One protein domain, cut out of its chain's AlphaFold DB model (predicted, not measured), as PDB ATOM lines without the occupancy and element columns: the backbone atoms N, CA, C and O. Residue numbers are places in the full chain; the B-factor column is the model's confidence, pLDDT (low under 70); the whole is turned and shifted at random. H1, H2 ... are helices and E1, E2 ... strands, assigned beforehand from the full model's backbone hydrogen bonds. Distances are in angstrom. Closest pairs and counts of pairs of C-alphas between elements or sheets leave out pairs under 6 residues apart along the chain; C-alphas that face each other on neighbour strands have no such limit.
ATOM      1  N   ALA A   2     -42.284  23.339 -23.301       41.72
ATOM      2  CA  ALA A   2     -42.906  24.649 -23.027       41.72
ATOM      3  C   ALA A   2     -42.583  25.211 -21.616       41.72
ATOM      4  O   ALA A   2     -42.610  26.423 -21.401       41.72
ATOM      5  N   ASP A   3     -42.255  24.342 -20.654       39.41
ATOM      6  CA  ASP A   3     -41.914  24.708 -19.270       39.41
ATOM      7  C   ASP A   3     -40.611  25.521 -19.160       39.41
ATOM      8  O   ASP A   3     -40.524  26.431 -18.337       39.41
ATOM      9  N   ASP A   4     -39.633  25.261 -20.036       54.47
ATOM     10  CA  ASP A   4     -38.354  25.987 -20.072       54.47
ATOM     11  C   ASP A   4     -38.522  27.426 -20.594       54.47
ATOM     12  O   ASP A   4     -37.721  28.310 -20.284       54.47
ATOM     13  N   PHE A   5     -39.591  27.691 -21.356       48.38
ATOM     14  CA  PHE A   5     -39.910  29.023 -21.871       48.38
ATOM     15  C   PHE A   5     -40.621  29.899 -20.819       48.38
ATOM     16  O   PHE A   5     -40.456  31.120 -20.835       48.38
ATOM     17  N   TYR A   6     -41.359  29.314 -19.864       55.47
ATOM     18  CA  TYR A   6     -42.101  30.039 -18.814       55.47
ATOM     19  C   TYR A   6     -41.818  29.541 -17.371       55.47
ATOM     20  O   TYR A   6     -42.762  29.274 -16.621       55.47
ATOM     21  N   PRO A   7     -40.550  29.477 -16.910       52.47
ATOM     22  CA  PRO A   7     -40.161  28.837 -15.639       52.47
ATOM     23  C   PRO A   7     -40.588  29.581 -14.353       52.47
ATOM     24  O   PRO A   7     -40.229  29.176 -13.251       52.47
ATOM     25  N   PHE A   8     -41.306  30.698 -14.477       52.31
ATOM     26  CA  PHE A   8     -41.701  31.609 -13.390       52.31
ATOM     27  C   PHE A   8     -43.222  31.801 -13.285       52.31
ATOM     28  O   PHE A   8     -43.676  32.536 -12.412       52.31
ATOM     29  N   VAL A   9     -44.014  31.177 -14.165       54.88
ATOM     30  CA  VAL A   9     -45.481  31.293 -14.147       54.88
ATOM     31  C   VAL A   9     -46.073  30.158 -13.311       54.88
ATOM     32  O   VAL A   9     -46.605  29.182 -13.845       54.88
ATOM     33  N   ASP A  10     -45.935  30.278 -11.988       47.94
ATOM     34  CA  ASP A  10     -46.588  29.375 -11.039       47.94
ATOM     35  C   ASP A  10     -48.071  29.749 -10.864       47.94
ATOM     36  O   ASP A  10     -48.468  30.914 -10.882       47.94
ATOM     37  N   SER A  11     -48.917  28.736 -10.731       48.97
ATOM     38  CA  SER A  11     -50.368  28.807 -10.953       48.97
ATOM     39  C   SER A  11     -51.198  29.326  -9.763       48.97
ATOM     40  O   SER A  11     -52.431  29.313  -9.826       48.97
ATOM     41  N   GLY A  12     -50.540  29.754  -8.678       45.12
ATOM     42  CA  GLY A  12     -51.147  29.899  -7.349       45.12
ATOM     43  C   GLY A  12     -51.427  31.321  -6.848       45.12
ATOM     44  O   GLY A  12     -52.530  31.569  -6.355       45.12
ATOM     45  N   ASP A  13     -50.463  32.244  -6.937       42.44
ATOM     46  CA  ASP A  13     -50.523  33.501  -6.169       42.44
ATOM     47  C   ASP A  13     -51.394  34.601  -6.821       42.44
ATOM     48  O   ASP A  13     -51.356  34.806  -8.040       42.44
ATOM     49  N   PRO A  14     -52.200  35.343  -6.034       36.19
ATOM     50  CA  PRO A  14     -53.050  36.413  -6.546       36.19
ATOM     51  C   PRO A  14     -52.244  37.690  -6.828       36.19
ATOM     52  O   PRO A  14     -51.649  38.288  -5.934       36.19
ATOM     53  N   ALA A  15     -52.279  38.152  -8.078       42.94
ATOM     54  CA  ALA A  15     -51.688  39.427  -8.481       42.94
ATOM     55  C   ALA A  15     -52.562  40.640  -8.070       42.94
ATOM     56  O   ALA A  15     -53.784  40.492  -7.974       42.94
ATOM     57  N   PRO A  16     -51.965  41.835  -7.873       44.59
ATOM     58  CA  PRO A  16     -52.690  43.053  -7.496       44.59
ATOM     59  C   PRO A  16     -53.648  43.571  -8.586       44.59
ATOM     60  O   PRO A  16     -53.550  43.193  -9.757       44.59
ATOM     61  N   ASP A  17     -54.575  44.440  -8.166       44.44
ATOM     62  CA  ASP A  17     -55.649  45.014  -8.988       44.44
ATOM     63  C   ASP A  17     -55.178  46.187  -9.874       44.44
ATOM     64  O   ASP A  17     -54.444  47.082  -9.452       44.44
ATOM     65  N   ASN A  18     -55.673  46.194 -11.111       46.62
ATOM     66  CA  ASN A  18     -55.332  47.118 -12.188       46.62
ATOM     67  C   ASN A  18     -56.440  48.154 -12.482       46.62
ATOM     68  O   ASN A  18     -56.388  48.826 -13.512       46.62
ATOM     69  N   ALA A  19     -57.439  48.322 -11.603       49.25
ATOM     70  CA  ALA A  19     -58.548  49.275 -11.786       49.25
ATOM     71  C   ALA A  19     -58.106  50.711 -12.164       49.25
ATOM     72  O   ALA A  19     -58.806  51.411 -12.898       49.25
ATOM     73  N   HIS A  20     -56.913  51.120 -11.724       48.50
ATOM     74  CA  HIS A  20     -56.289  52.419 -11.996       48.50
ATOM     75  C   HIS A  20     -55.770  52.612 -13.442       48.50
ATOM     76  O   HIS A  20     -55.384  53.724 -13.798       48.50
ATOM     77  N   LEU A  21     -55.734  51.560 -14.271       49.56
ATOM     78  CA  LEU A  21     -55.371  51.629 -15.698       49.56
ATOM     79  C   LEU A  21     -56.598  51.654 -16.617       49.56
ATOM     80  O   LEU A  21     -56.570  52.295 -17.663       49.56
ATOM     81  N   ASN A  22     -57.672  50.968 -16.224       49.88
ATOM     82  CA  ASN A  22     -58.809  50.705 -17.109       49.88
ATOM     83  C   ASN A  22     -60.001  51.650 -16.876       49.88
ATOM     84  O   ASN A  22     -60.969  51.591 -17.629       49.88
ATOM     85  N   GLY A  23     -59.992  52.457 -15.806       43.34
ATOM     86  CA  GLY A  23     -61.109  53.342 -15.432       43.34
ATOM     87  C   GLY A  23     -62.394  52.615 -15.003       43.34
ATOM     88  O   GLY A  23     -63.407  53.254 -14.730       43.34
ATOM     89  N   ILE A  24     -62.359  51.281 -14.935       45.75
ATOM     90  CA  ILE A  24     -63.491  50.407 -14.632       45.75
ATOM     91  C   ILE A  24     -63.185  49.670 -13.330       45.75
ATOM     92  O   ILE A  24     -62.302  48.811 -13.278       45.75
ATOM     93  N   THR A  25     -63.951  49.969 -12.283       39.28
ATOM     94  CA  THR A  25     -64.016  49.126 -11.088       39.28
ATOM     95  C   THR A  25     -64.655  47.793 -11.470       39.28
ATOM     96  O   THR A  25     -65.840  47.727 -11.791       39.28
ATOM     97  N   SER A  26     -63.872  46.713 -11.462       41.69
ATOM     98  CA  SER A  26     -64.403  45.379 -11.755       41.69
ATOM     99  C   SER A  26     -65.338  44.937 -10.621       41.69
ATOM    100  O   SER A  26     -64.875  44.822  -9.483       41.69
ATOM    101  N   SER A  39     -60.519  30.743 -33.599       72.06
ATOM    102  CA  SER A  39     -59.205  30.363 -34.112       72.06
ATOM    103  C   SER A  39     -58.435  31.627 -34.479       72.06
ATOM    104  O   SER A  39     -58.674  32.238 -35.521       72.06
ATOM    105  N   TYR A  40     -57.551  32.057 -33.582       80.88
ATOM    106  CA  TYR A  40     -56.625  33.144 -33.853       80.88
ATOM    107  C   TYR A  40     -55.501  32.682 -34.784       80.88
ATOM    108  O   TYR A  40     -55.117  31.510 -34.815       80.88
ATOM    109  N   THR A  41     -54.981  33.613 -35.578       92.81
ATOM    110  CA  THR A  41     -53.905  33.343 -36.528       92.81
ATOM    111  C   THR A  41     -53.028  34.572 -36.705       92.81
ATOM    112  O   THR A  41     -53.535  35.673 -36.904       92.81
ATOM    113  N   THR A  42     -51.712  34.373 -36.641       96.19
ATOM    114  CA  THR A  42     -50.715  35.416 -36.870       96.19
ATOM    115  C   THR A  42     -50.216  35.298 -38.300       96.19
ATOM    116  O   THR A  42     -49.777  34.228 -38.732       96.19
ATOM    117  N   ARG A  43     -50.242  36.414 -39.032       97.44
ATOM    118  CA  ARG A  43     -49.643  36.521 -40.368       97.44
ATOM    119  C   ARG A  43     -48.296  37.221 -40.254       97.44
ATOM    120  O   ARG A  43     -48.241  38.363 -39.810       97.44
ATOM    121  N   ILE A  44     -47.226  36.549 -40.662       98.31
ATOM    122  CA  ILE A  44     -45.862  37.083 -40.679       98.31
ATOM    123  C   ILE A  44     -45.503  37.374 -42.137       98.31
ATOM    124  O   ILE A  44     -45.238  36.453 -42.907       98.31
ATOM    125  N   ALA A  45     -45.539  38.646 -42.523       97.81
ATOM    126  CA  ALA A  45     -45.085  39.128 -43.820       97.81
ATOM    127  C   ALA A  45     -43.578  39.415 -43.768       97.81
ATOM    128  O   ALA A  45     -43.101  40.126 -42.887       97.81
ATOM    129  N   VAL A  46     -42.830  38.866 -44.716       97.44
ATOM    130  CA  VAL A  46     -41.378  39.020 -44.832       97.44
ATOM    131  C   VAL A  46     -41.098  39.754 -46.138       97.44
ATOM    132  O   VAL A  46     -41.431  39.256 -47.216       97.44
ATOM    133  N   TYR A  47     -40.551  40.964 -46.029       94.94
ATOM    134  CA  TYR A  47     -40.234  41.833 -47.158       94.94
ATOM    135  C   TYR A  47     -38.752  41.679 -47.493       94.94
ATOM    136  O   TYR A  47     -37.898  42.263 -46.828       94.94
ATOM    137  N   ASP A  48     -38.448  40.852 -48.492       86.19
ATOM    138  CA  ASP A  48     -37.076  40.640 -48.975       86.19
ATOM    139  C   ASP A  48     -36.603  41.798 -49.885       86.19
ATOM    140  O   ASP A  48     -35.420  42.120 -49.928       86.19
ATOM    141  N   ASP A  49     -37.545  42.461 -50.566       82.25
ATOM    142  CA  ASP A  49     -37.366  43.675 -51.371       82.25
ATOM    143  C   ASP A  49     -38.679  44.486 -51.343       82.25
ATOM    144  O   ASP A  49     -39.768  43.908 -51.366       82.25
ATOM    145  N   MET A  50     -38.593  45.821 -51.296       73.88
ATOM    146  CA  MET A  50     -39.755  46.723 -51.247       73.88
ATOM    147  C   MET A  50     -40.625  46.685 -52.508       73.88
ATOM    148  O   MET A  50     -41.812  46.999 -52.430       73.88
ATOM    149  N   LEU A  51     -40.055  46.331 -53.662       83.12
ATOM    150  CA  LEU A  51     -40.792  46.241 -54.930       83.12
ATOM    151  C   LEU A  51     -41.401  44.850 -55.171       83.12
ATOM    152  O   LEU A  51     -42.157  44.659 -56.127       83.12
ATOM    153  N   SER A  52     -41.094  43.886 -54.302       85.56
ATOM    154  CA  SER A  52     -41.513  42.493 -54.419       85.56
ATOM    155  C   SER A  52     -42.710  42.175 -53.516       85.56
ATOM    156  O   SER A  52     -42.912  42.775 -52.461       85.56
ATOM    157  N   THR A  53     -43.536  41.202 -53.917       91.69
ATOM    158  CA  THR A  53     -44.642  40.726 -53.066       91.69
ATOM    159  C   THR A  53     -44.070  40.015 -51.831       91.69
ATOM    160  O   THR A  53     -43.267  39.099 -52.010       91.69
ATOM    161  N   PRO A  54     -44.466  40.377 -50.595       94.44
ATOM    162  CA  PRO A  54     -43.893  39.782 -49.392       94.44
ATOM    163  C   PRO A  54     -44.233  38.294 -49.262       94.44
ATOM    164  O   PRO A  54     -45.361  37.862 -49.518       94.44
ATOM    165  N   ARG A  55     -43.271  37.508 -48.768       94.25
ATOM    166  CA  ARG A  55     -43.490  36.116 -48.355       94.25
ATOM    167  C   ARG A  55     -44.330  36.118 -47.078       94.25
ATOM    168  O   ARG A  55     -43.900  36.661 -46.067       94.25
ATOM    169  N   VAL A  56     -45.513  35.501 -47.102       96.75
ATOM    170  CA  VAL A  56     -46.396  35.419 -45.925       96.75
ATOM    171  C   VAL A  56     -46.352  34.020 -45.318       96.75
ATOM    172  O   VAL A  56     -46.775  33.050 -45.944       96.75
ATOM    173  N   VAL A  57     -45.886  33.927 -44.074       96.94
ATOM    174  CA  VAL A  57     -46.016  32.733 -43.229       96.94
ATOM    175  C   VAL A  57     -47.248  32.905 -42.344       96.94
ATOM    176  O   VAL A  57     -47.452  33.964 -41.753       96.94
ATOM    177  N   VAL A  58     -48.092  31.878 -42.260       96.50
ATOM    178  CA  VAL A  58     -49.319  31.896 -41.453       96.50
ATOM    179  C   VAL A  58     -49.188  30.866 -40.344       96.50
ATOM    180  O   VAL A  58     -48.980  29.689 -40.628       96.50
ATOM    181  N   ILE A  59     -49.330  31.310 -39.098       94.75
ATOM    182  CA  ILE A  59     -49.394  30.439 -37.922       94.75
ATOM    183  C   ILE A  59     -50.841  30.440 -37.442       94.75
ATOM    184  O   ILE A  59     -51.457  31.498 -37.293       94.75
ATOM    185  N   THR A  60     -51.408  29.254 -37.255       90.94
ATOM    186  CA  THR A  60     -52.783  29.046 -36.787       90.94
ATOM    187  C   THR A  60     -52.806  28.709 -35.303       90.94
ATOM    188  O   THR A  60     -51.790  28.298 -34.750       90.94
ATOM    189  N   GLN A  61     -53.966  28.859 -34.664       79.62
ATOM    190  CA  GLN A  61     -54.162  28.554 -33.248       79.62
ATOM    191  C   GLN A  61     -53.557  27.203 -32.828       79.62
ATOM    192  O   GLN A  61     -53.812  26.165 -33.438       79.62
ATOM    193  N   ASN A  62     -52.831  27.247 -31.715       77.88
ATOM    194  CA  ASN A  62     -52.346  26.109 -30.941       77.88
ATOM    195  C   ASN A  62     -52.681  26.382 -29.454       77.88
ATOM    196  O   ASN A  62     -53.394  27.344 -29.157       77.88
ATOM    197  N   ASP A  63     -52.172  25.586 -28.510       88.62
ATOM    198  CA  ASP A  63     -52.096  26.018 -27.105       88.62
ATOM    199  C   ASP A  63     -51.427  27.402 -27.005       88.62
ATOM    200  O   ASP A  63     -50.486  27.687 -27.743       88.62
ATOM    201  N   VAL A  64     -51.881  28.255 -26.082       89.31
ATOM    202  CA  VAL A  64     -51.436  29.658 -25.989       89.31
ATOM    203  C   VAL A  64     -49.914  29.774 -25.831       89.31
ATOM    204  O   VAL A  64     -49.310  30.648 -26.454       89.31
ATOM    205  N   ARG A  65     -49.269  28.901 -25.041       88.88
ATOM    206  CA  ARG A  65     -47.807  28.948 -24.853       88.88
ATOM    207  C   ARG A  65     -47.088  28.471 -26.108       88.88
ATOM    208  O   ARG A  65     -46.194  29.169 -26.580       88.88
ATOM    209  N   ALA A  66     -47.519  27.338 -26.665       90.44
ATOM    210  CA  ALA A  66     -46.958  26.787 -27.899       90.44
ATOM    211  C   ALA A  66     -47.100  27.763 -29.082       90.44
ATOM    212  O   ALA A  66     -46.171  27.928 -29.863       90.44
ATOM    213  N   TYR A  67     -48.231  28.463 -29.174       93.69
ATOM    214  CA  TYR A  67     -48.503  29.474 -30.192       93.69
ATOM    215  C   TYR A  67     -47.594  30.702 -30.059       93.69
ATOM    216  O   TYR A  67     -46.975  31.120 -31.036       93.69
ATOM    217  N   LEU A  68     -47.472  31.270 -28.852       94.25
ATOM    218  CA  LEU A  68     -46.572  32.399 -28.587       94.25
ATOM    219  C   LEU A  68     -45.110  32.034 -28.893       94.25
ATOM    220  O   LEU A  68     -44.386  32.831 -29.496       94.25
ATOM    221  N   GLU A  69     -44.688  30.823 -28.527       94.19
ATOM    222  CA  GLU A  69     -43.364  30.279 -28.839       94.19
ATOM    223  C   GLU A  69     -43.158  30.098 -30.356       94.19
ATOM    224  O   GLU A  69     -42.153  30.556 -30.899       94.19
ATOM    225  N   GLU A  70     -44.118  29.497 -31.067       96.50
ATOM    226  CA  GLU A  70     -44.055  29.259 -32.515       96.50
ATOM    227  C   GLU A  70     -44.012  30.568 -33.320       96.50
ATOM    228  O   GLU A  70     -43.205  30.700 -34.249       96.50
ATOM    229  N   VAL A  71     -44.815  31.566 -32.928       97.75
ATOM    230  CA  VAL A  71     -44.782  32.922 -33.497       97.75
ATOM    231  C   VAL A  71     -43.421  33.568 -33.248       97.75
ATOM    232  O   VAL A  71     -42.770  33.992 -34.203       97.75
ATOM    233  N   THR A  72     -42.950  33.586 -31.998       98.06
ATOM    234  CA  THR A  72     -41.659  34.187 -31.622       98.06
ATOM    235  C   THR A  72     -40.496  33.565 -32.403       98.06
ATOM    236  O   THR A  72     -39.708  34.279 -33.028       98.06
ATOM    237  N   ASN A  73     -40.418  32.233 -32.430       97.94
ATOM    238  CA  ASN A  73     -39.361  31.492 -33.115       97.94
ATOM    239  C   ASN A  73     -39.418  31.673 -34.639       97.94
ATOM    240  O   ASN A  73     -38.373  31.752 -35.288       97.94
ATOM    241  N   THR A  74     -40.615  31.778 -35.223       98.44
ATOM    242  CA  THR A  74     -40.770  32.011 -36.665       98.44
ATOM    243  C   THR A  74     -40.359  33.424 -37.058       98.44
ATOM    244  O   THR A  74     -39.599  33.568 -38.013       98.44
ATOM    245  N   VAL A  75     -40.773  34.456 -36.312       98.62
ATOM    246  CA  VAL A  75     -40.333  35.842 -36.559       98.62
ATOM    247  C   VAL A  75     -38.816  35.959 -36.407       98.62
ATOM    248  O   VAL A  75     -38.162  36.520 -37.284       98.62
ATOM    249  N   TYR A  76     -38.238  35.378 -35.348       98.50
ATOM    250  CA  TYR A  76     -36.788  35.390 -35.136       98.50
ATOM    251  C   TYR A  76     -36.029  34.686 -36.267       98.50
ATOM    252  O   TYR A  76     -35.041  35.225 -36.763       98.50
ATOM    253  N   ARG A  77     -36.509  33.523 -36.731       98.25
ATOM    254  CA  ARG A  77     -35.942  32.821 -37.891       98.25
ATOM    255  C   ARG A  77     -36.024  33.671 -39.159       98.25
ATOM    256  O   ARG A  77     -35.005  33.831 -39.815       98.25
ATOM    257  N   CYS A  78     -37.181  34.246 -39.487       97.88
ATOM    258  CA  CYS A  78     -37.341  35.067 -40.692       97.88
ATOM    259  C   CYS A  78     -36.472  36.337 -40.657       97.88
ATOM    260  O   CYS A  78     -35.848  36.670 -41.657       97.88
ATOM    261  N   MET A  79     -36.357  36.996 -39.501       97.81
ATOM    262  CA  MET A  79     -35.422  38.109 -39.304       97.81
ATOM    263  C   MET A  79     -33.960  37.667 -39.484       97.81
ATOM    264  O   MET A  79     -33.185  38.355 -40.147       97.81
ATOM    265  N   LYS A  80     -33.582  36.494 -38.956       97.56
ATOM    266  CA  LYS A  80     -32.224  35.948 -39.099       97.56
ATOM    267  C   LYS A  80     -31.894  35.490 -40.517       97.56
ATOM    268  O   LYS A  80     -30.756  35.670 -40.935       97.56
ATOM    269  N   GLU A  81     -32.862  34.949 -41.257       96.31
ATOM    270  CA  GLU A  81     -32.729  34.608 -42.683       96.31
ATOM    271  C   GLU A  81     -32.346  35.832 -43.532       96.31
ATOM    272  O   GLU A  81     -31.573  35.692 -44.475       96.31
ATOM    273  N   GLN A  82     -32.830  37.025 -43.168       94.12
ATOM    274  CA  GLN A  82     -32.504  38.283 -43.852       94.12
ATOM    275  C   GLN A  82     -31.201  38.955 -43.367       94.12
ATOM    276  O   GLN A  82     -30.737  39.901 -43.998       94.12
ATOM    277  N   GLY A  83     -30.583  38.459 -42.287       95.25
ATOM    278  CA  GLY A  83     -29.338  38.996 -41.721       95.25
ATOM    279  C   GLY A  83     -29.502  39.894 -40.486       95.25
ATOM    280  O   GLY A  83     -28.496  40.323 -39.918       95.25
ATOM    281  N   GLY A  84     -30.732  40.131 -40.024       95.50
ATOM    282  CA  GLY A  84     -31.024  40.988 -38.873       95.50
ATOM    283  C   GLY A  84     -30.388  40.520 -37.553       95.50
ATOM    284  O   GLY A  84     -29.992  39.359 -37.370       95.50
ATOM    285  N   ASN A  85     -30.290  41.431 -36.580       95.12
ATOM    286  CA  ASN A  85     -29.629  41.180 -35.293       95.12
ATOM    287  C   ASN A  85     -30.463  41.478 -34.030       95.12
ATOM    288  O   ASN A  85     -29.942  41.271 -32.933       95.12
ATOM    289  N   ILE A  86     -31.748  41.836 -34.166       96.50
ATOM    290  CA  ILE A  86     -32.672  42.052 -33.037       96.50
ATOM    291  C   ILE A  86     -32.739  40.803 -32.136       96.50
ATOM    292  O   ILE A  86     -32.816  39.665 -32.606       96.50
ATOM    293  N   SER A  87     -32.706  41.005 -30.818       95.88
ATOM    294  CA  SER A  87     -32.728  39.913 -29.840       95.88
ATOM    295  C   SER A  87     -34.049  39.135 -29.838       95.88
ATOM    296  O   SER A  87     -35.133  39.717 -29.877       95.88
ATOM    297  N   LEU A  88     -33.957  37.810 -29.669       96.19
ATOM    298  CA  LEU A  88     -35.106  36.932 -29.419       96.19
ATOM    299  C   LEU A  88     -35.940  37.404 -28.214       96.19
ATOM    300  O   LEU A  88     -37.158  37.272 -28.236       96.19
ATOM    301  N   MET A  89     -35.301  37.994 -27.194       95.06
ATOM    302  CA  MET A  89     -35.994  38.572 -26.035       95.06
ATOM    303  C   MET A  89     -36.934  39.709 -26.453       95.06
ATOM    304  O   MET A  89     -38.079  39.727 -26.023       95.06
ATOM    305  N   VAL A  90     -36.497  40.599 -27.352       97.06
ATOM    306  CA  VAL A  90     -37.326  41.723 -27.814       97.06
ATOM    307  C   VAL A  90     -38.556  41.232 -28.567       97.06
ATOM    308  O   VAL A  90     -39.671  41.665 -28.289       97.06
ATOM    309  N   ILE A  91     -38.354  40.289 -29.490       98.06
ATOM    310  CA  ILE A  91     -39.450  39.678 -30.251       98.06
ATOM    311  C   ILE A  91     -40.422  38.987 -29.294       98.06
ATOM    312  O   ILE A  91     -41.626  39.169 -29.420       98.06
ATOM    313  N   ARG A  92     -39.904  38.237 -28.315       96.00
ATOM    314  CA  ARG A  92     -40.701  37.532 -27.313       96.00
ATOM    315  C   ARG A  92     -41.586  38.480 -26.503       96.00
ATOM    316  O   ARG A  92     -42.791  38.263 -26.467       96.00
ATOM    317  N   GLU A  93     -41.017  39.502 -25.861       95.38
ATOM    318  CA  GLU A  93     -41.794  40.404 -24.994       95.38
ATOM    319  C   GLU A  93     -42.884  41.147 -25.790       95.38
ATOM    320  O   GLU A  93     -43.973  41.381 -25.271       95.38
ATOM    321  N   ILE A  94     -42.647  41.454 -27.074       96.94
ATOM    322  CA  ILE A  94     -43.661  42.077 -27.937       96.94
ATOM    323  C   ILE A  94     -44.709  41.065 -28.428       96.94
ATOM    324  O   ILE A  94     -45.891  41.395 -28.481       96.94
ATOM    325  N   VAL A  95     -44.327  39.824 -28.742       97.19
ATOM    326  CA  VAL A  95     -45.276  38.760 -29.123       97.19
ATOM    327  C   VAL A  95     -46.164  38.353 -27.941       97.19
ATOM    328  O   VAL A  95     -47.361  38.137 -28.136       97.19
ATOM    329  N   GLU A  96     -45.631  38.324 -26.713       94.06
ATOM    330  CA  GLU A  96     -46.417  38.116 -25.486       94.06
ATOM    331  C   GLU A  96     -47.533  39.175 -25.337       94.06
ATOM    332  O   GLU A  96     -48.629  38.835 -24.883       94.06
ATOM    333  N   ASN A  97     -47.344  40.412 -25.826       93.19
ATOM    334  CA  ASN A  97     -48.376  41.457 -25.764       93.19
ATOM    335  C   ASN A  97     -49.651  41.138 -26.565       93.19
ATOM    336  O   ASN A  97     -50.715  41.669 -26.235       93.19
ATOM    337  N   PHE A  98     -49.615  40.240 -27.560       94.69
ATOM    338  CA  PHE A  98     -50.834  39.845 -28.281       94.69
ATOM    339  C   PHE A  98     -51.882  39.181 -27.375       94.69
ATOM    340  O   PHE A  98     -53.066  39.165 -27.725       94.69
ATOM    341  N   ILE A  99     -51.496  38.709 -26.182       92.94
ATOM    342  CA  ILE A  99     -52.451  38.221 -25.185       92.94
ATOM    343  C   ILE A  99     -53.371  39.339 -24.663       92.94
ATOM    344  O   ILE A  99     -54.557  39.097 -24.428       92.94
ATOM    345  N   HIS A 100     -52.869  40.577 -24.560       89.75
ATOM    346  CA  HIS A 100     -53.656  41.765 -24.208       89.75
ATOM    347  C   HIS A 100     -54.641  42.129 -25.322       89.75
ATOM    348  O   HIS A 100     -55.797  42.458 -25.055       89.75
ATOM    349  N   ALA A 101     -54.218  41.960 -26.576       91.81
ATOM    350  CA  ALA A 101     -55.069  42.080 -27.754       91.81
ATOM    351  C   ALA A 101     -56.055  40.907 -27.937       91.81
ATOM    352  O   ALA A 101     -56.815  40.910 -28.904       91.81
ATOM    353  N   ARG A 102     -56.054  39.901 -27.044       91.44
ATOM    354  CA  ARG A 102     -56.821  38.642 -27.166       91.44
ATOM    355  C   ARG A 102     -56.594  37.931 -28.506       91.44
ATOM    356  O   ARG A 102     -57.501  37.292 -29.031       91.44
ATOM    357  N   PHE A 103     -55.397  38.087 -29.074       93.12
ATOM    358  CA  PHE A 103     -55.033  37.615 -30.411       93.12
ATOM    359  C   PHE A 103     -56.003  38.077 -31.522       93.12
ATOM    360  O   PHE A 103     -56.243  37.348 -32.485       93.12
ATOM    361  N   MET A 104     -56.570  39.287 -31.405       91.88
ATOM    362  CA  MET A 104     -57.393  39.891 -32.460       91.88
ATOM    363  C   MET A 104     -56.512  40.359 -33.626       91.88
ATOM    364  O   MET A 104     -55.835  41.376 -33.527       91.88
ATOM    365  N   GLU A 105     -56.539  39.590 -34.716       92.12
ATOM    366  CA  GLU A 105     -55.820  39.812 -35.984       92.12
ATOM    367  C   GLU A 105     -54.341  40.255 -35.858       92.12
ATOM    368  O   GLU A 105     -53.984  41.334 -36.338       92.12
ATOM    369  N   PRO A 106     -53.446  39.444 -35.252       95.69
ATOM    370  CA  PRO A 106     -52.026  39.762 -35.194       95.69
ATOM    371  C   PRO A 106     -51.376  39.711 -36.583       95.69
ATOM    372  O   PRO A 106     -51.422  38.698 -37.291       95.69
ATOM    373  N   ILE A 107     -50.703  40.794 -36.955       97.06
ATOM    374  CA  ILE A 107     -49.909  40.902 -38.180       97.06
ATOM    375  C   ILE A 107     -48.504  41.345 -37.788       97.06
ATOM    376  O   ILE A 107     -48.325  42.318 -37.063       97.06
ATOM    377  N   ILE A 108     -47.495  40.636 -38.282       98.62
ATOM    378  CA  ILE A 108     -46.087  40.959 -38.063       98.62
ATOM    379  C   ILE A 108     -45.447  41.177 -39.428       98.62
ATOM    380  O   ILE A 108     -45.669  40.397 -40.348       98.62
ATOM    381  N   SER A 109     -44.675  42.245 -39.579       98.44
ATOM    382  CA  SER A 109     -43.894  42.537 -40.779       98.44
ATOM    383  C   SER A 109     -42.415  42.572 -40.421       98.44
ATOM    384  O   SER A 109     -42.028  43.305 -39.514       98.44
ATOM    385  N   VAL A 110     -41.603  41.794 -41.130       98.25
ATOM    386  CA  VAL A 110     -40.137  41.828 -41.072       98.25
ATOM    387  C   VAL A 110     -39.657  42.603 -42.297       98.25
ATOM    388  O   VAL A 110     -40.004  42.237 -43.421       98.25
ATOM    389  N   LEU A 111     -38.938  43.703 -42.070       96.56
ATOM    390  CA  LEU A 111     -38.518  44.670 -43.089       96.56
ATOM    391  C   LEU A 111     -37.027  45.005 -42.939       96.56
ATOM    392  O   LEU A 111     -36.384  44.618 -41.961       96.56
ATOM    393  N   ASP A 112     -36.498  45.777 -43.890       94.88
ATOM    394  CA  ASP A 112     -35.172  46.406 -43.818       94.88
ATOM    395  C   ASP A 112     -34.041  45.385 -43.528       94.88
ATOM    396  O   ASP A 112     -33.195  45.573 -42.652       94.88
ATOM    397  N   GLY A 113     -34.070  44.235 -44.216       94.50
ATOM    398  CA  GLY A 113     -33.104  43.141 -44.013       94.50
ATOM    399  C   GLY A 113     -33.217  42.448 -42.647       94.50
ATOM    400  O   GLY A 113     -32.237  41.923 -42.125       94.50
ATOM    401  N   GLY A 114     -34.393  42.492 -42.017       96.12
ATOM    402  CA  GLY A 114     -34.608  42.029 -40.647       96.12
ATOM    403  C   GLY A 114     -34.156  43.028 -39.577       96.12
ATOM    404  O   GLY A 114     -34.255  42.729 -38.387       96.12
ATOM    405  N   SER A 115     -33.683  44.215 -39.970       97.06
ATOM    406  CA  SER A 115     -33.301  45.291 -39.045       97.06
ATOM    407  C   SER A 115     -34.510  46.048 -38.493       97.06
ATOM    408  O   SER A 115     -34.369  46.764 -37.506       97.06
ATOM    409  N   THR A 116     -35.697  45.862 -39.080       97.88
ATOM    410  CA  THR A 116     -36.963  46.433 -38.605       97.88
ATOM    411  C   THR A 116     -38.026  45.347 -38.490       97.88
ATOM    412  O   THR A 116     -38.227  44.553 -39.411       97.88
ATOM    413  N   ILE A 117     -38.756  45.326 -37.375       98.62
ATOM    414  CA  ILE A 117     -39.923  44.462 -37.187       98.62
ATOM    415  C   ILE A 117     -41.092  45.309 -36.685       98.62
ATOM    416  O   ILE A 117     -40.992  45.990 -35.666       98.62
ATOM    417  N   ARG A 118     -42.217  45.242 -37.398       98.31
ATOM    418  CA  ARG A 118     -43.477  45.888 -37.023       98.31
ATOM    419  C   ARG A 118     -44.486  44.833 -36.594       98.31
ATOM    420  O   ARG A 118     -44.781  43.919 -37.357       98.31
ATOM    421  N   PHE A 119     -45.039  44.984 -35.404       98.50
ATOM    422  CA  PHE A 119     -46.087  44.151 -34.829       98.50
ATOM    423  C   PHE A 119     -47.373  44.979 -34.791       98.50
ATOM    424  O   PHE A 119     -47.343  46.142 -34.397       98.50
ATOM    425  N   ALA A 120     -48.491  44.416 -35.228       97.81
ATOM    426  CA  ALA A 120     -49.779  45.093 -35.258       97.81
ATOM    427  C   ALA A 120     -50.896  44.151 -34.808       97.81
ATOM    428  O   ALA A 120     -50.854  42.953 -35.087       97.81
ATOM    429  N   ASP A 121     -51.903  44.705 -34.143       96.44
ATOM    430  CA  ASP A 121     -53.100  43.992 -33.702       96.44
ATOM    431  C   ASP A 121     -54.369  44.832 -33.924       96.44
ATOM    432  O   ASP A 121     -54.305  46.035 -34.178       96.44
ATOM    433  N   GLN A 122     -55.529  44.184 -33.826       95.12
ATOM    434  CA  GLN A 122     -56.859  44.804 -33.791       95.12
ATOM    435  C   GLN A 122     -57.480  44.680 -32.386       95.12
ATOM    436  O   GLN A 122     -58.685  44.454 -32.234       95.12
ATOM    437  N   GLY A 123     -56.634  44.763 -31.359       93.50
ATOM    438  CA  GLY A 123     -56.929  44.694 -29.933       93.50
ATOM    439  C   GLY A 123     -57.744  45.880 -29.393       93.50
ATOM    440  O   GLY A 123     -58.300  46.669 -30.158       93.50
ATOM    441  N   PRO A 124     -57.810  46.038 -28.057       91.31
ATOM    442  CA  PRO A 124     -58.356  47.240 -27.426       91.31
ATOM    443  C   PRO A 124     -57.416  48.459 -27.528       91.31
ATOM    444  O   PRO A 124     -57.851  49.570 -27.252       91.31
ATOM    445  N   GLY A 125     -56.152  48.259 -27.927       91.69
ATOM    446  CA  GLY A 125     -55.113  49.293 -27.966       91.69
ATOM    447  C   GLY A 125     -54.469  49.563 -26.602       91.69
ATOM    448  O   GLY A 125     -54.768  48.899 -25.607       91.69
ATOM    449  N   ILE A 126     -53.576  50.554 -26.564       91.44
ATOM    450  CA  ILE A 126     -52.914  51.039 -25.345       91.44
ATOM    451  C   ILE A 126     -53.335  52.496 -25.117       91.44
ATOM    452  O   ILE A 126     -53.000  53.380 -25.909       91.44
ATOM    453  N   ALA A 127     -54.082  52.731 -24.032       88.19
ATOM    454  CA  ALA A 127     -54.645  54.042 -23.703       88.19
ATOM    455  C   ALA A 127     -53.558  55.079 -23.373       88.19
ATOM    456  O   ALA A 127     -53.543  56.159 -23.955       88.19
ATOM    457  N   ASP A 128     -52.621  54.722 -22.492       90.50
ATOM    458  CA  ASP A 128     -51.443  55.528 -22.170       90.50
ATOM    459  C   ASP A 128     -50.186  54.787 -22.639       90.50
ATOM    460  O   ASP A 128     -49.744  53.809 -22.031       90.50
ATOM    461  N   LYS A 129     -49.670  55.217 -23.793       91.81
ATOM    462  CA  LYS A 129     -48.543  54.580 -24.489       91.81
ATOM    463  C   LYS A 129     -47.200  54.944 -23.864       91.81
ATOM    464  O   LYS A 129     -46.267  54.155 -23.952       91.81
ATOM    465  N   GLU A 130     -47.109  56.103 -23.217       90.81
ATOM    466  CA  GLU A 130     -45.897  56.531 -22.515       90.81
ATOM    467  C   GLU A 130     -45.702  55.701 -21.247       90.81
ATOM    468  O   GLU A 130     -44.630  55.126 -21.045       90.81
ATOM    469  N   ARG A 131     -46.773  55.513 -20.464       89.31
ATOM    470  CA  ARG A 131     -46.760  54.649 -19.273       89.31
ATOM    471  C   ARG A 131     -46.538  53.168 -19.570       89.31
ATOM    472  O   ARG A 131     -46.207  52.413 -18.661       89.31
ATOM    473  N   ALA A 132     -46.683  52.720 -20.819       89.88
ATOM    474  CA  ALA A 132     -46.338  51.347 -21.193       89.88
ATOM    475  C   ALA A 132     -44.833  51.048 -21.030       89.88
ATOM    476  O   ALA A 132     -44.463  49.886 -20.880       89.88
ATOM    477  N   PHE A 133     -43.980  52.081 -21.016       91.38
ATOM    478  CA  PHE A 133     -42.544  51.974 -20.743       91.38
ATOM    479  C   PHE A 133     -42.183  52.045 -19.246       91.38
ATOM    480  O   PHE A 133     -41.009  51.899 -18.908       91.38
ATOM    481  N   ASP A 134     -43.149  52.231 -18.341       88.56
ATOM    482  CA  ASP A 134     -42.895  52.263 -16.897       88.56
ATOM    483  C   ASP A 134     -42.810  50.846 -16.308       88.56
ATOM    484  O   ASP A 134     -43.671  49.989 -16.536       88.56
ATOM    485  N   PHE A 135     -41.801  50.598 -15.469       85.12
ATOM    486  CA  PHE A 135     -41.666  49.323 -14.759       85.12
ATOM    487  C   PHE A 135     -42.874  49.038 -13.856       85.12
ATOM    488  O   PHE A 135     -43.227  49.827 -12.982       85.12
ATOM    489  N   GLY A 136     -43.459  47.851 -14.015       83.44
ATOM    490  CA  GLY A 136     -44.605  47.387 -13.232       83.44
ATOM    491  C   GLY A 136     -45.963  47.683 -13.870       83.44
ATOM    492  O   GLY A 136     -46.964  47.118 -13.427       83.44
ATOM    493  N   VAL A 137     -46.027  48.499 -14.929       84.31
ATOM    494  CA  VAL A 137     -47.287  48.776 -15.632       84.31
ATOM    495  C   VAL A 137     -47.676  47.587 -16.504       84.31
ATOM    496  O   VAL A 137     -46.955  47.164 -17.404       84.31
ATOM    497  N   THR A 138     -48.848  47.014 -16.236       84.75
ATOM    498  CA  THR A 138     -49.378  45.892 -17.010       84.75
ATOM    499  C   THR A 138     -50.897  45.890 -17.001       84.75
ATOM    500  O   THR A 138     -51.520  46.012 -15.951       84.75
ATOM    501  N   SER A 139     -51.508  45.667 -18.160       83.50
ATOM    502  CA  SER A 139     -52.946  45.407 -18.282       83.50
ATOM    503  C   SER A 139     -53.305  43.927 -18.069       83.50
ATOM    504  O   SER A 139     -54.464  43.561 -18.239       83.50
ATOM    505  N   ALA A 140     -52.344  43.071 -17.681       84.62
ATOM    506  CA  ALA A 140     -52.546  41.625 -17.558       84.62
ATOM    507  C   ALA A 140     -53.560  41.264 -16.461       84.62
ATOM    508  O   ALA A 140     -53.306  41.489 -15.270       84.62
ATOM    509  N   ASP A 141     -54.670  40.637 -16.846       85.25
ATOM    510  CA  ASP A 141     -55.619  40.034 -15.912       85.25
ATOM    511  C   ASP A 141     -55.129  38.671 -15.368       85.25
ATOM    512  O   ASP A 141     -54.040  38.182 -15.691       85.25
ATOM    513  N   ARG A 142     -55.928  38.055 -14.487       79.88
ATOM    514  CA  ARG A 142     -55.598  36.779 -13.828       79.88
ATOM    515  C   ARG A 142     -55.531  35.586 -14.789       79.88
ATOM    516  O   ARG A 142     -54.831  34.623 -14.489       79.88
ATOM    517  N   GLU A 143     -56.268  35.607 -15.895       81.94
ATOM    518  CA  GLU A 143     -56.223  34.545 -16.900       81.94
ATOM    519  C   GLU A 143     -54.984  34.708 -17.784       81.94
ATOM    520  O   GLU A 143     -54.230  33.753 -17.959       81.94
ATOM    521  N   GLN A 144     -54.696  35.933 -18.228       85.94
ATOM    522  CA  GLN A 144     -53.504  36.270 -19.013       85.94
ATOM    523  C   GLN A 144     -52.203  35.952 -18.250       85.94
ATOM    524  O   GLN A 144     -51.288  35.341 -18.805       85.94
ATOM    525  N   LYS A 145     -52.153  36.258 -16.945       85.88
ATOM    526  CA  LYS A 145     -51.038  35.925 -16.029       85.88
ATOM    527  C   LYS A 145     -50.744  34.422 -15.876       85.88
ATOM    528  O   LYS A 145     -49.736  34.078 -15.277       85.88
ATOM    529  N   ARG A 146     -51.566  33.511 -16.422       85.12
ATOM    530  CA  ARG A 146     -51.245  32.066 -16.510       85.12
ATOM    531  C   ARG A 146     -50.319  31.722 -17.677       85.12
ATOM    532  O   ARG A 146     -49.745  30.630 -17.709       85.12
ATOM    533  N   TYR A 147     -50.195  32.620 -18.648       84.31
ATOM    534  CA  TYR A 147     -49.484  32.383 -19.902       84.31
ATOM    535  C   TYR A 147     -48.276  33.300 -20.078       84.31
ATOM    536  O   TYR A 147     -47.300  32.863 -20.671       84.31
ATOM    537  N   ILE A 148     -48.322  34.517 -19.528       83.44
ATOM    538  CA  ILE A 148     -47.235  35.507 -19.569       83.44
ATOM    539  C   ILE A 148     -46.758  35.866 -18.158       83.44
ATOM    540  O   ILE A 148     -47.464  35.622 -17.179       83.44
ATOM    541  N   ARG A 149     -45.593  36.521 -18.045       80.69
ATOM    542  CA  ARG A 149     -45.081  37.036 -16.755       80.69
ATOM    543  C   ARG A 149     -46.073  37.958 -16.044       80.69
ATOM    544  O   ARG A 149     -46.182  37.915 -14.825       80.69
ATOM    545  N   GLY A 150     -46.736  38.837 -16.800       75.38
ATOM    546  CA  GLY A 150     -47.668  39.833 -16.261       75.38
ATOM    547  C   GLY A 150     -47.065  40.737 -15.175       75.38
ATOM    548  O   GLY A 150     -47.794  41.172 -14.287       75.38
ATOM    549  N   THR A 151     -45.751  40.988 -15.227       78.25
ATOM    550  CA  THR A 151     -44.992  41.825 -14.278       78.25
ATOM    551  C   THR A 151     -44.806  43.271 -14.741       78.25
ATOM    552  O   THR A 151     -44.230  44.062 -14.002       78.25
ATOM    553  N   GLY A 152     -45.230  43.619 -15.961       80.94
ATOM    554  CA  GLY A 152     -45.051  44.968 -16.514       80.94
ATOM    555  C   GLY A 152     -43.593  45.363 -16.757       80.94
ATOM    556  O   GLY A 152     -43.224  46.512 -16.549       80.94
ATOM    557  N   ALA A 153     -42.737  44.406 -17.128       85.19
ATOM    558  CA  ALA A 153     -41.309  44.647 -17.364       85.19
ATOM    559  C   ALA A 153     -40.880  44.532 -18.842       85.19
ATOM    560  O   ALA A 153     -39.734  44.841 -19.155       85.19
ATOM    561  N   GLY A 154     -41.779  44.112 -19.743       87.94
ATOM    562  CA  GLY A 154     -41.447  43.787 -21.136       87.94
ATOM    563  C   GLY A 154     -40.912  44.975 -21.936       87.94
ATOM    564  O   GLY A 154     -39.754  44.964 -22.344       87.94
ATOM    565  N   PHE A 155     -41.708  46.035 -22.116       93.00
ATOM    566  CA  PHE A 155     -41.245  47.244 -22.810       93.00
ATOM    567  C   PHE A 155     -40.023  47.918 -22.154       93.00
ATOM    568  O   PHE A 155     -39.113  48.261 -22.906       93.00
ATOM    569  N   PRO A 156     -39.910  48.041 -20.813       91.19
ATOM    570  CA  PRO A 156     -38.669  48.493 -20.179       91.19
ATOM    571  C   PRO A 156     -37.427  47.661 -20.555       91.19
ATOM    572  O   PRO A 156     -36.366  48.219 -20.836       91.19
ATOM    573  N   MET A 157     -37.539  46.327 -20.614       90.06
ATOM    574  CA  MET A 157     -36.439  45.451 -21.053       90.06
ATOM    575  C   MET A 157     -36.121  45.621 -22.545       90.06
ATOM    576  O   MET A 157     -34.951  45.613 -22.931       90.06
ATOM    577  N   VAL A 158     -37.148  45.799 -23.384       95.44
ATOM    578  CA  VAL A 158     -36.995  46.084 -24.819       95.44
ATOM    579  C   VAL A 158     -36.274  47.413 -25.035       95.44
ATOM    580  O   VAL A 158     -35.305  47.447 -25.792       95.44
ATOM    581  N   GLN A 159     -36.697  48.471 -24.339       93.38
ATOM    582  CA  GLN A 159     -36.049  49.781 -24.341       93.38
ATOM    583  C   GLN A 159     -34.571  49.641 -23.969       93.38
ATOM    584  O   GLN A 159     -33.718  49.998 -24.773       93.38
ATOM    585  N   GLN A 160     -34.257  49.036 -22.818       90.38
ATOM    586  CA  GLN A 160     -32.871  48.884 -22.370       90.38
ATOM    587  C   GLN A 160     -32.011  48.100 -23.377       90.38
ATOM    588  O   GLN A 160     -30.843  48.425 -23.582       90.38
ATOM    589  N   TYR A 161     -32.550  47.063 -24.027       93.62
ATOM    590  CA  TYR A 161     -31.812  46.361 -25.079       93.62
ATOM    591  C   TYR A 161     -31.547  47.264 -26.292       93.62
ATOM    592  O   TYR A 161     -30.410  47.326 -26.756       93.62
ATOM    593  N   LEU A 162     -32.578  47.955 -26.790       94.19
ATOM    594  CA  LEU A 162     -32.475  48.813 -27.972       94.19
ATOM    595  C   LEU A 162     -31.543  49.998 -27.726       94.19
ATOM    596  O   LEU A 162     -30.726  50.306 -28.591       94.19
ATOM    597  N   GLU A 163     -31.572  50.575 -26.525       90.31
ATOM    598  CA  GLU A 163     -30.656  51.635 -26.112       90.31
ATOM    599  C   GLU A 163     -29.188  51.221 -26.263       90.31
ATOM    600  O   GLU A 163     -28.391  51.934 -26.870       90.31
ATOM    601  N   ASN A 164     -28.843  50.017 -25.797       90.50
ATOM    602  CA  ASN A 164     -27.478  49.489 -25.860       90.50
ATOM    603  C   ASN A 164     -26.984  49.169 -27.284       90.50
ATOM    604  O   ASN A 164     -25.776  49.031 -27.480       90.50
ATOM    605  N   VAL A 165     -27.879  49.016 -28.266       90.81
ATOM    606  CA  VAL A 165     -27.522  48.698 -29.665       90.81
ATOM    607  C   VAL A 165     -27.775  49.853 -30.642       90.81
ATOM    608  O   VAL A 165     -27.602  49.667 -31.843       90.81
ATOM    609  N   GLY A 166     -28.171  51.036 -30.153       92.69
ATOM    610  CA  GLY A 166     -28.511  52.192 -30.994       92.69
ATOM    611  C   GLY A 166     -29.839  52.053 -31.751       92.69
ATOM    612  O   GLY A 166     -30.048  52.728 -32.752       92.69
ATOM    613  N   GLY A 167     -30.723  51.162 -31.298       96.50
ATOM    614  CA  GLY A 167     -32.053  50.960 -31.867       96.50
ATOM    615  C   GLY A 167     -33.123  51.875 -31.273       96.50
ATOM    616  O   GLY A 167     -32.870  52.655 -30.352       96.50
ATOM    617  N   ALA A 168     -34.347  51.733 -31.779       96.69
ATOM    618  CA  ALA A 168     -35.525  52.458 -31.325       96.69
ATOM    619  C   ALA A 168     -36.802  51.608 -31.376       96.69
ATOM    620  O   ALA A 168     -36.903  50.638 -32.132       96.69
ATOM    621  N   ILE A 169     -37.785  52.003 -30.569       97.44
ATOM    622  CA  ILE A 169     -39.136  51.446 -30.518       97.44
ATOM    623  C   ILE A 169     -40.178  52.572 -30.558       97.44
ATOM    624  O   ILE A 169     -40.064  53.534 -29.800       97.44
ATOM    625  N   SER A 170     -41.204  52.431 -31.406       97.25
ATOM    626  CA  SER A 170     -42.453  53.206 -31.340       97.25
ATOM    627  C   SER A 170     -43.619  52.344 -30.854       97.25
ATOM    628  O   SER A 170     -43.691  51.148 -31.150       97.25
ATOM    629  N   ILE A 171     -44.552  52.975 -30.141       96.75
ATOM    630  CA  ILE A 171     -45.903  52.478 -29.872       96.75
ATOM    631  C   ILE A 171     -46.888  53.510 -30.431       96.75
ATOM    632  O   ILE A 171     -46.875  54.677 -30.040       96.75
ATOM    633  N   GLU A 172     -47.750  53.069 -31.339       95.12
ATOM    634  CA  GLU A 172     -48.703  53.878 -32.103       95.12
ATOM    635  C   GLU A 172     -50.105  53.248 -32.037       95.12
ATOM    636  O   GLU A 172     -50.250  52.038 -31.835       95.12
ATOM    637  N   ASP A 173     -51.153  54.055 -32.217       94.56
ATOM    638  CA  ASP A 173     -52.495  53.515 -32.466       94.56
ATOM    639  C   ASP A 173     -52.565  52.924 -33.875       94.56
ATOM    640  O   ASP A 173     -52.047  53.489 -34.842       94.56
ATOM    641  N   ASN A 174     -53.234  51.782 -34.010       93.88
ATOM    642  CA  ASN A 174     -53.559  51.241 -35.320       93.88
ATOM    643  C   ASN A 174     -54.774  51.987 -35.911       93.88
ATOM    644  O   ASN A 174     -55.664  52.404 -35.175       93.88
ATOM    645  N   LEU A 175     -54.841  52.114 -37.242       81.94
ATOM    646  CA  LEU A 175     -55.740  53.025 -37.986       81.94
ATOM    647  C   LEU A 175     -57.244  52.943 -37.648       81.94
ATOM    648  O   LEU A 175     -57.974  53.881 -37.956       81.94
ATOM    649  N   ASN A 176     -57.701  51.842 -37.043       77.56
ATOM    650  CA  ASN A 176     -59.083  51.650 -36.593       77.56
ATOM    651  C   ASN A 176     -59.157  51.394 -35.078       77.56
ATOM    652  O   ASN A 176     -59.884  52.077 -34.360       77.56
ATOM    653  N   LYS A 177     -58.452  50.358 -34.608       88.94
ATOM    654  CA  LYS A 177     -58.354  49.919 -33.209       88.94
ATOM    655  C   LYS A 177     -57.132  49.017 -33.040       88.94
ATOM    656  O   LYS A 177     -56.686  48.416 -34.016       88.94
ATOM    657  N   GLY A 178     -56.660  48.854 -31.809       94.19
ATOM    658  CA  GLY A 178     -55.478  48.045 -31.510       94.19
ATOM    659  C   GLY A 178     -54.179  48.835 -31.615       94.19
ATOM    660  O   GLY A 178     -54.184  50.055 -31.779       94.19
ATOM    661  N   THR A 179     -53.063  48.129 -31.486       96.12
ATOM    662  CA  THR A 179     -51.731  48.734 -31.351       96.12
ATOM    663  C   THR A 179     -50.882  48.476 -32.589       96.12
ATOM    664  O   THR A 179     -51.017  47.449 -33.256       96.12
ATOM    665  N   VAL A 180     -49.962  49.394 -32.874       97.44
ATOM    666  CA  VAL A 180     -48.794  49.162 -33.723       97.44
ATOM    667  C   VAL A 180     -47.547  49.374 -32.874       97.44
ATOM    668  O   VAL A 180     -47.397  50.412 -32.238       97.44
ATOM    669  N   ILE A 181     -46.643  48.401 -32.881       98.06
ATOM    670  CA  ILE A 181     -45.338  48.478 -32.228       98.06
ATOM    671  C   ILE A 181     -44.282  48.294 -33.315       98.06
ATOM    672  O   ILE A 181     -44.248  47.247 -33.963       98.06
ATOM    673  N   THR A 182     -43.421  49.284 -33.524       98.06
ATOM    674  CA  THR A 182     -42.315  49.184 -34.489       98.06
ATOM    675  C   THR A 182     -41.005  49.161 -33.729       98.06
ATOM    676  O   THR A 182     -40.736  50.078 -32.964       98.06
ATOM    677  N   VAL A 183     -40.177  48.143 -33.946       98.06
ATOM    678  CA  VAL A 183     -38.796  48.087 -33.455       98.06
ATOM    679  C   VAL A 183     -37.852  48.175 -34.638       98.06
ATOM    680  O   VAL A 183     -38.049  47.466 -35.625       98.06
ATOM    681  N   SER A 184     -36.801  48.982 -34.525       97.56
ATOM    682  CA  SER A 184     -35.715  48.985 -35.497       97.56
ATOM    683  C   SER A 184     -34.341  49.186 -34.869       97.56
ATOM    684  O   SER A 184     -34.199  49.784 -33.805       97.56
ATOM    685  N   VAL A 185     -33.331  48.680 -35.565       96.50
ATOM    686  CA  VAL A 185     -31.900  48.950 -35.372       96.50
ATOM    687  C   VAL A 185     -31.253  49.483 -36.660       96.50
ATOM    688  O   VAL A 185     -30.039  49.665 -36.709       96.50
ATOM    689  N   ASP A 186     -32.048  49.731 -37.707       95.12
ATOM    690  CA  ASP A 186     -31.595  50.440 -38.901       95.12
ATOM    691  C   ASP A 186     -31.500  51.953 -38.606       95.12
ATOM    692  O   ASP A 186     -32.497  52.542 -38.184       95.12
ATOM    693  N   PRO A 187     -30.351  52.618 -38.838       92.62
ATOM    694  CA  PRO A 187     -30.178  54.028 -38.483       92.62
ATOM    695  C   PRO A 187     -31.144  55.001 -39.174       92.62
ATOM    696  O   PRO A 187     -31.484  56.030 -38.588       92.62
ATOM    697  N   ALA A 188     -31.596  54.713 -40.400       92.25
ATOM    698  CA  ALA A 188     -32.554  55.576 -41.090       92.25
ATOM    699  C   ALA A 188     -33.954  55.413 -40.481       92.25
ATOM    700  O   ALA A 188     -34.614  56.406 -40.167       92.25
ATOM    701  N   ARG A 189     -34.373  54.171 -40.218       93.94
ATOM    702  CA  ARG A 189     -35.643  53.877 -39.546       93.94
ATOM    703  C   ARG A 189     -35.669  54.364 -38.095       93.94
ATOM    704  O   ARG A 189     -36.716  54.814 -37.639       93.94
ATOM    705  N   VAL A 190     -34.546  54.327 -37.375       94.94
ATOM    706  CA  VAL A 190     -34.414  54.908 -36.025       94.94
ATOM    707  C   VAL A 190     -34.747  56.403 -36.046       94.94
ATOM    708  O   VAL A 190     -35.590  56.839 -35.266       94.94
ATOM    709  N   ALA A 191     -34.202  57.168 -36.998       91.56
ATOM    710  CA  ALA A 191     -34.531  58.588 -37.149       91.56
ATOM    711  C   ALA A 191     -36.010  58.832 -37.536       91.56
ATOM    712  O   ALA A 191     -36.635  59.778 -37.051       91.56
ATOM    713  N   GLU A 192     -36.608  57.972 -38.370       90.94
ATOM    714  CA  GLU A 192     -38.049  58.028 -38.684       90.94
ATOM    715  C   GLU A 192     -38.941  57.739 -37.463       90.94
ATOM    716  O   GLU A 192     -39.995  58.367 -37.304       90.94
ATOM    717  N   ILE A 193     -38.521  56.796 -36.609       92.62
ATOM    718  CA  ILE A 193     -39.182  56.430 -35.351       92.62
ATOM    719  C   ILE A 193     -39.093  57.590 -34.353       92.62
ATOM    720  O   ILE A 193     -40.111  57.967 -33.782       92.62
ATOM    721  N   GLU A 194     -37.934  58.228 -34.193       90.19
ATOM    722  CA  GLU A 194     -37.782  59.429 -33.356       90.19
ATOM    723  C   GLU A 194     -38.711  60.563 -33.817       90.19
ATOM    724  O   GLU A 194     -39.448  61.146 -33.015       90.19
ATOM    725  N   ALA A 195     -38.787  60.799 -35.130       87.50
ATOM    726  CA  ALA A 195     -39.721  61.754 -35.719       87.50
ATOM    727  C   ALA A 195     -41.208  61.353 -35.569       87.50
ATOM    728  O   ALA A 195     -42.091  62.186 -35.798       87.50
ATOM    729  N   ALA A 196     -41.525  60.108 -35.191       84.88
ATOM    730  CA  ALA A 196     -42.896  59.668 -34.922       84.88
ATOM    731  C   ALA A 196     -43.465  60.230 -33.614       84.88
ATOM    732  O   ALA A 196     -44.684  60.383 -33.512       84.88
ATOM    733  N   SER A 197     -42.617  60.624 -32.656       82.81
ATOM    734  CA  SER A 197     -43.072  61.228 -31.396       82.81
ATOM    735  C   SER A 197     -43.907  62.496 -31.630       82.81
ATOM    736  O   SER A 197     -44.970  62.671 -31.036       82.81
ATOM    737  N   ALA A 198     -43.533  63.312 -32.624       79.94
ATOM    738  CA  ALA A 198     -44.292  64.495 -33.043       79.94
ATOM    739  C   ALA A 198     -45.700  64.189 -33.607       79.94
ATOM    740  O   ALA A 198     -46.496  65.107 -33.798       79.94
ATOM    741  N   ARG A 199     -46.019  62.915 -33.882       81.00
ATOM    742  CA  ARG A 199     -47.335  62.435 -34.339       81.00
ATOM    743  C   ARG A 199     -48.141  61.736 -33.232       81.00
ATOM    744  O   ARG A 199     -49.180  61.158 -33.527       81.00
ATOM    745  N   GLY A 200     -47.678  61.783 -31.978       81.69
ATOM    746  CA  GLY A 200     -48.336  61.135 -30.835       81.69
ATOM    747  C   GLY A 200     -47.941  59.671 -30.609       81.69
ATOM    748  O   GLY A 200     -48.588  58.987 -29.818       81.69
ATOM    749  N   ALA A 201     -46.893  59.182 -31.280       88.44
ATOM    750  CA  ALA A 201     -46.281  57.902 -30.940       88.44
ATOM    751  C   ALA A 201     -45.518  58.016 -29.612       88.44
ATOM    752  O   ALA A 201     -44.782  58.985 -29.415       88.44
ATOM    753  N   ALA A 202     -45.611  57.006 -28.746       92.31
ATOM    754  CA  ALA A 202     -44.672  56.892 -27.631       92.31
ATOM    755  C   ALA A 202     -43.386  56.239 -28.138       92.31
ATOM    756  O   ALA A 202     -43.433  55.159 -28.730       92.31
ATOM    757  N   VAL A 203     -42.248  56.908 -27.953       93.56
ATOM    758  CA  VAL A 203     -40.977  56.529 -28.589       93.56
ATOM    759  C   VAL A 203     -39.856  56.426 -27.563       93.56
ATOM    760  O   VAL A 203     -39.746  57.261 -26.664       93.56
ATOM    761  N   ARG A 204     -38.993  55.419 -27.719       93.00
ATOM    762  CA  ARG A 204     -37.712  55.294 -27.008       93.00
ATOM    763  C   ARG A 204     -36.619  54.912 -28.000       93.00
ATOM    764  O   ARG A 204     -36.845  54.040 -28.838       93.00
ATOM    765  N   SER A 205     -35.444  55.522 -27.895       87.56
ATOM    766  CA  SER A 205     -34.281  55.221 -28.734       87.56
ATOM    767  C   SER A 205     -32.979  55.285 -27.934       87.56
ATOM    768  O   SER A 205     -32.910  55.926 -26.888       87.56
ATOM    769  N   GLY A 206     -31.941  54.602 -28.425       73.69
ATOM    770  CA  GLY A 206     -30.596  54.622 -27.830       73.69
ATOM    771  C   GLY A 206     -29.787  55.882 -28.084       73.69
ATOM    772  O   GLY A 206     -28.707  56.048 -27.516       73.69
TER     773      GLY A 206
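What this domain is: This is residues 2 to 26 and 39 to 206 of the 474 residues of the protein "ATP-binding protein" of Collinsella tanakaei (UniProt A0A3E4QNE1). A twisted wall of seven strands makes the middle layer, with H3, H4 and H5 over one face and the short H6 over the other. Before the sheet, the weakly modelled residues 6 to 18 loop out beyond one end of the strands, between H1 and H2. The printed part has 193 residues, 96 of them, under half, in named elements, in the order H1 H2 E1 E2 H3 H4 E3 E4 H5 E5 E6 H6 E7; the class is mixed, helices and strands. The mixed sheet runs E2 E1 E3 E4 E6 E5 E7. The whole is compact, with a radius of gyration of the C-alphas of 16.1 A and spans of 49 by 37 by 33 A.

How they stand to each other: In the sheet, E1, residues 41 to 46, is parallel to E3, residues 107 to 111, with N 45 and O 108 at 2.8 A. The other neighbours are antiparallel: E2, residues 55 to 60, with E1 in a hairpin, N 44 and O 57 at 2.8 A; E3 with E4, residues 116 to 120, in a hairpin, N 109 and O 118 at 2.8 A; E4 with E6, residues 179 to 184, N 119 and O 181 at 2.8 A; E6 with E5, residues 168 to 173, in a hairpin, N 168 and O 184 at 2.8 A; E5 with E7, residues 202 to 205, N 169 and O 204 at 2.8 A. H3, residues 64 to 81, runs along the strands over E1 and E3 at a height over the sheet of 8.7 A. H4, residues 88 to 99, is over E4 on the same face, and touches H3 in a helical hairpin, opposite ways at a steep tilt of 41 degrees; their closest C-alphas, Thr 72 and Arg 92, are 5.5 A apart. H5, residues 154 to 165, is over E5 and E7 on that face; the closest C-alphas of H4 and H5, which touch, are those of Glu 93 and Gly 154, 5.1 A apart. On the opposite face H6, residues 187 to 194, is over E5, slantwise to the strands at 42 degrees on the local plane. E4, H5, E5 and E6, H6, E7 are split strand-helix-strand units, two strands running the same way with another between them, each with a right-handed crossover. In H3, H5 and H6 every O i to N i+4 pair is within hydrogen-bond range; in H4 5 of 8 are.

Where its parts are: H1, residues 2 to 5, begins at C-alpha 2 (-42.906, 24.649, -23.027) and only just touches H3, with 3 pairs of C-alphas within 8 A. H2 is residues 19 to 22. H3 is 25.6 A long, H4 17.9 A and H5 17.1 A. E7 ends at C-alpha 205 (-34.281, 55.221, -28.734).

The domain as a whole: The farthest C-alphas, Gly 12 and Leu 51, are 51.4 A apart. Residues 27 to 38 are not printed, a gap of 27.4 A between C-alphas 26 and 39. The links H1 to H2 and E4 to H5 are long. Residues 2 to 26 have pLDDT under 70.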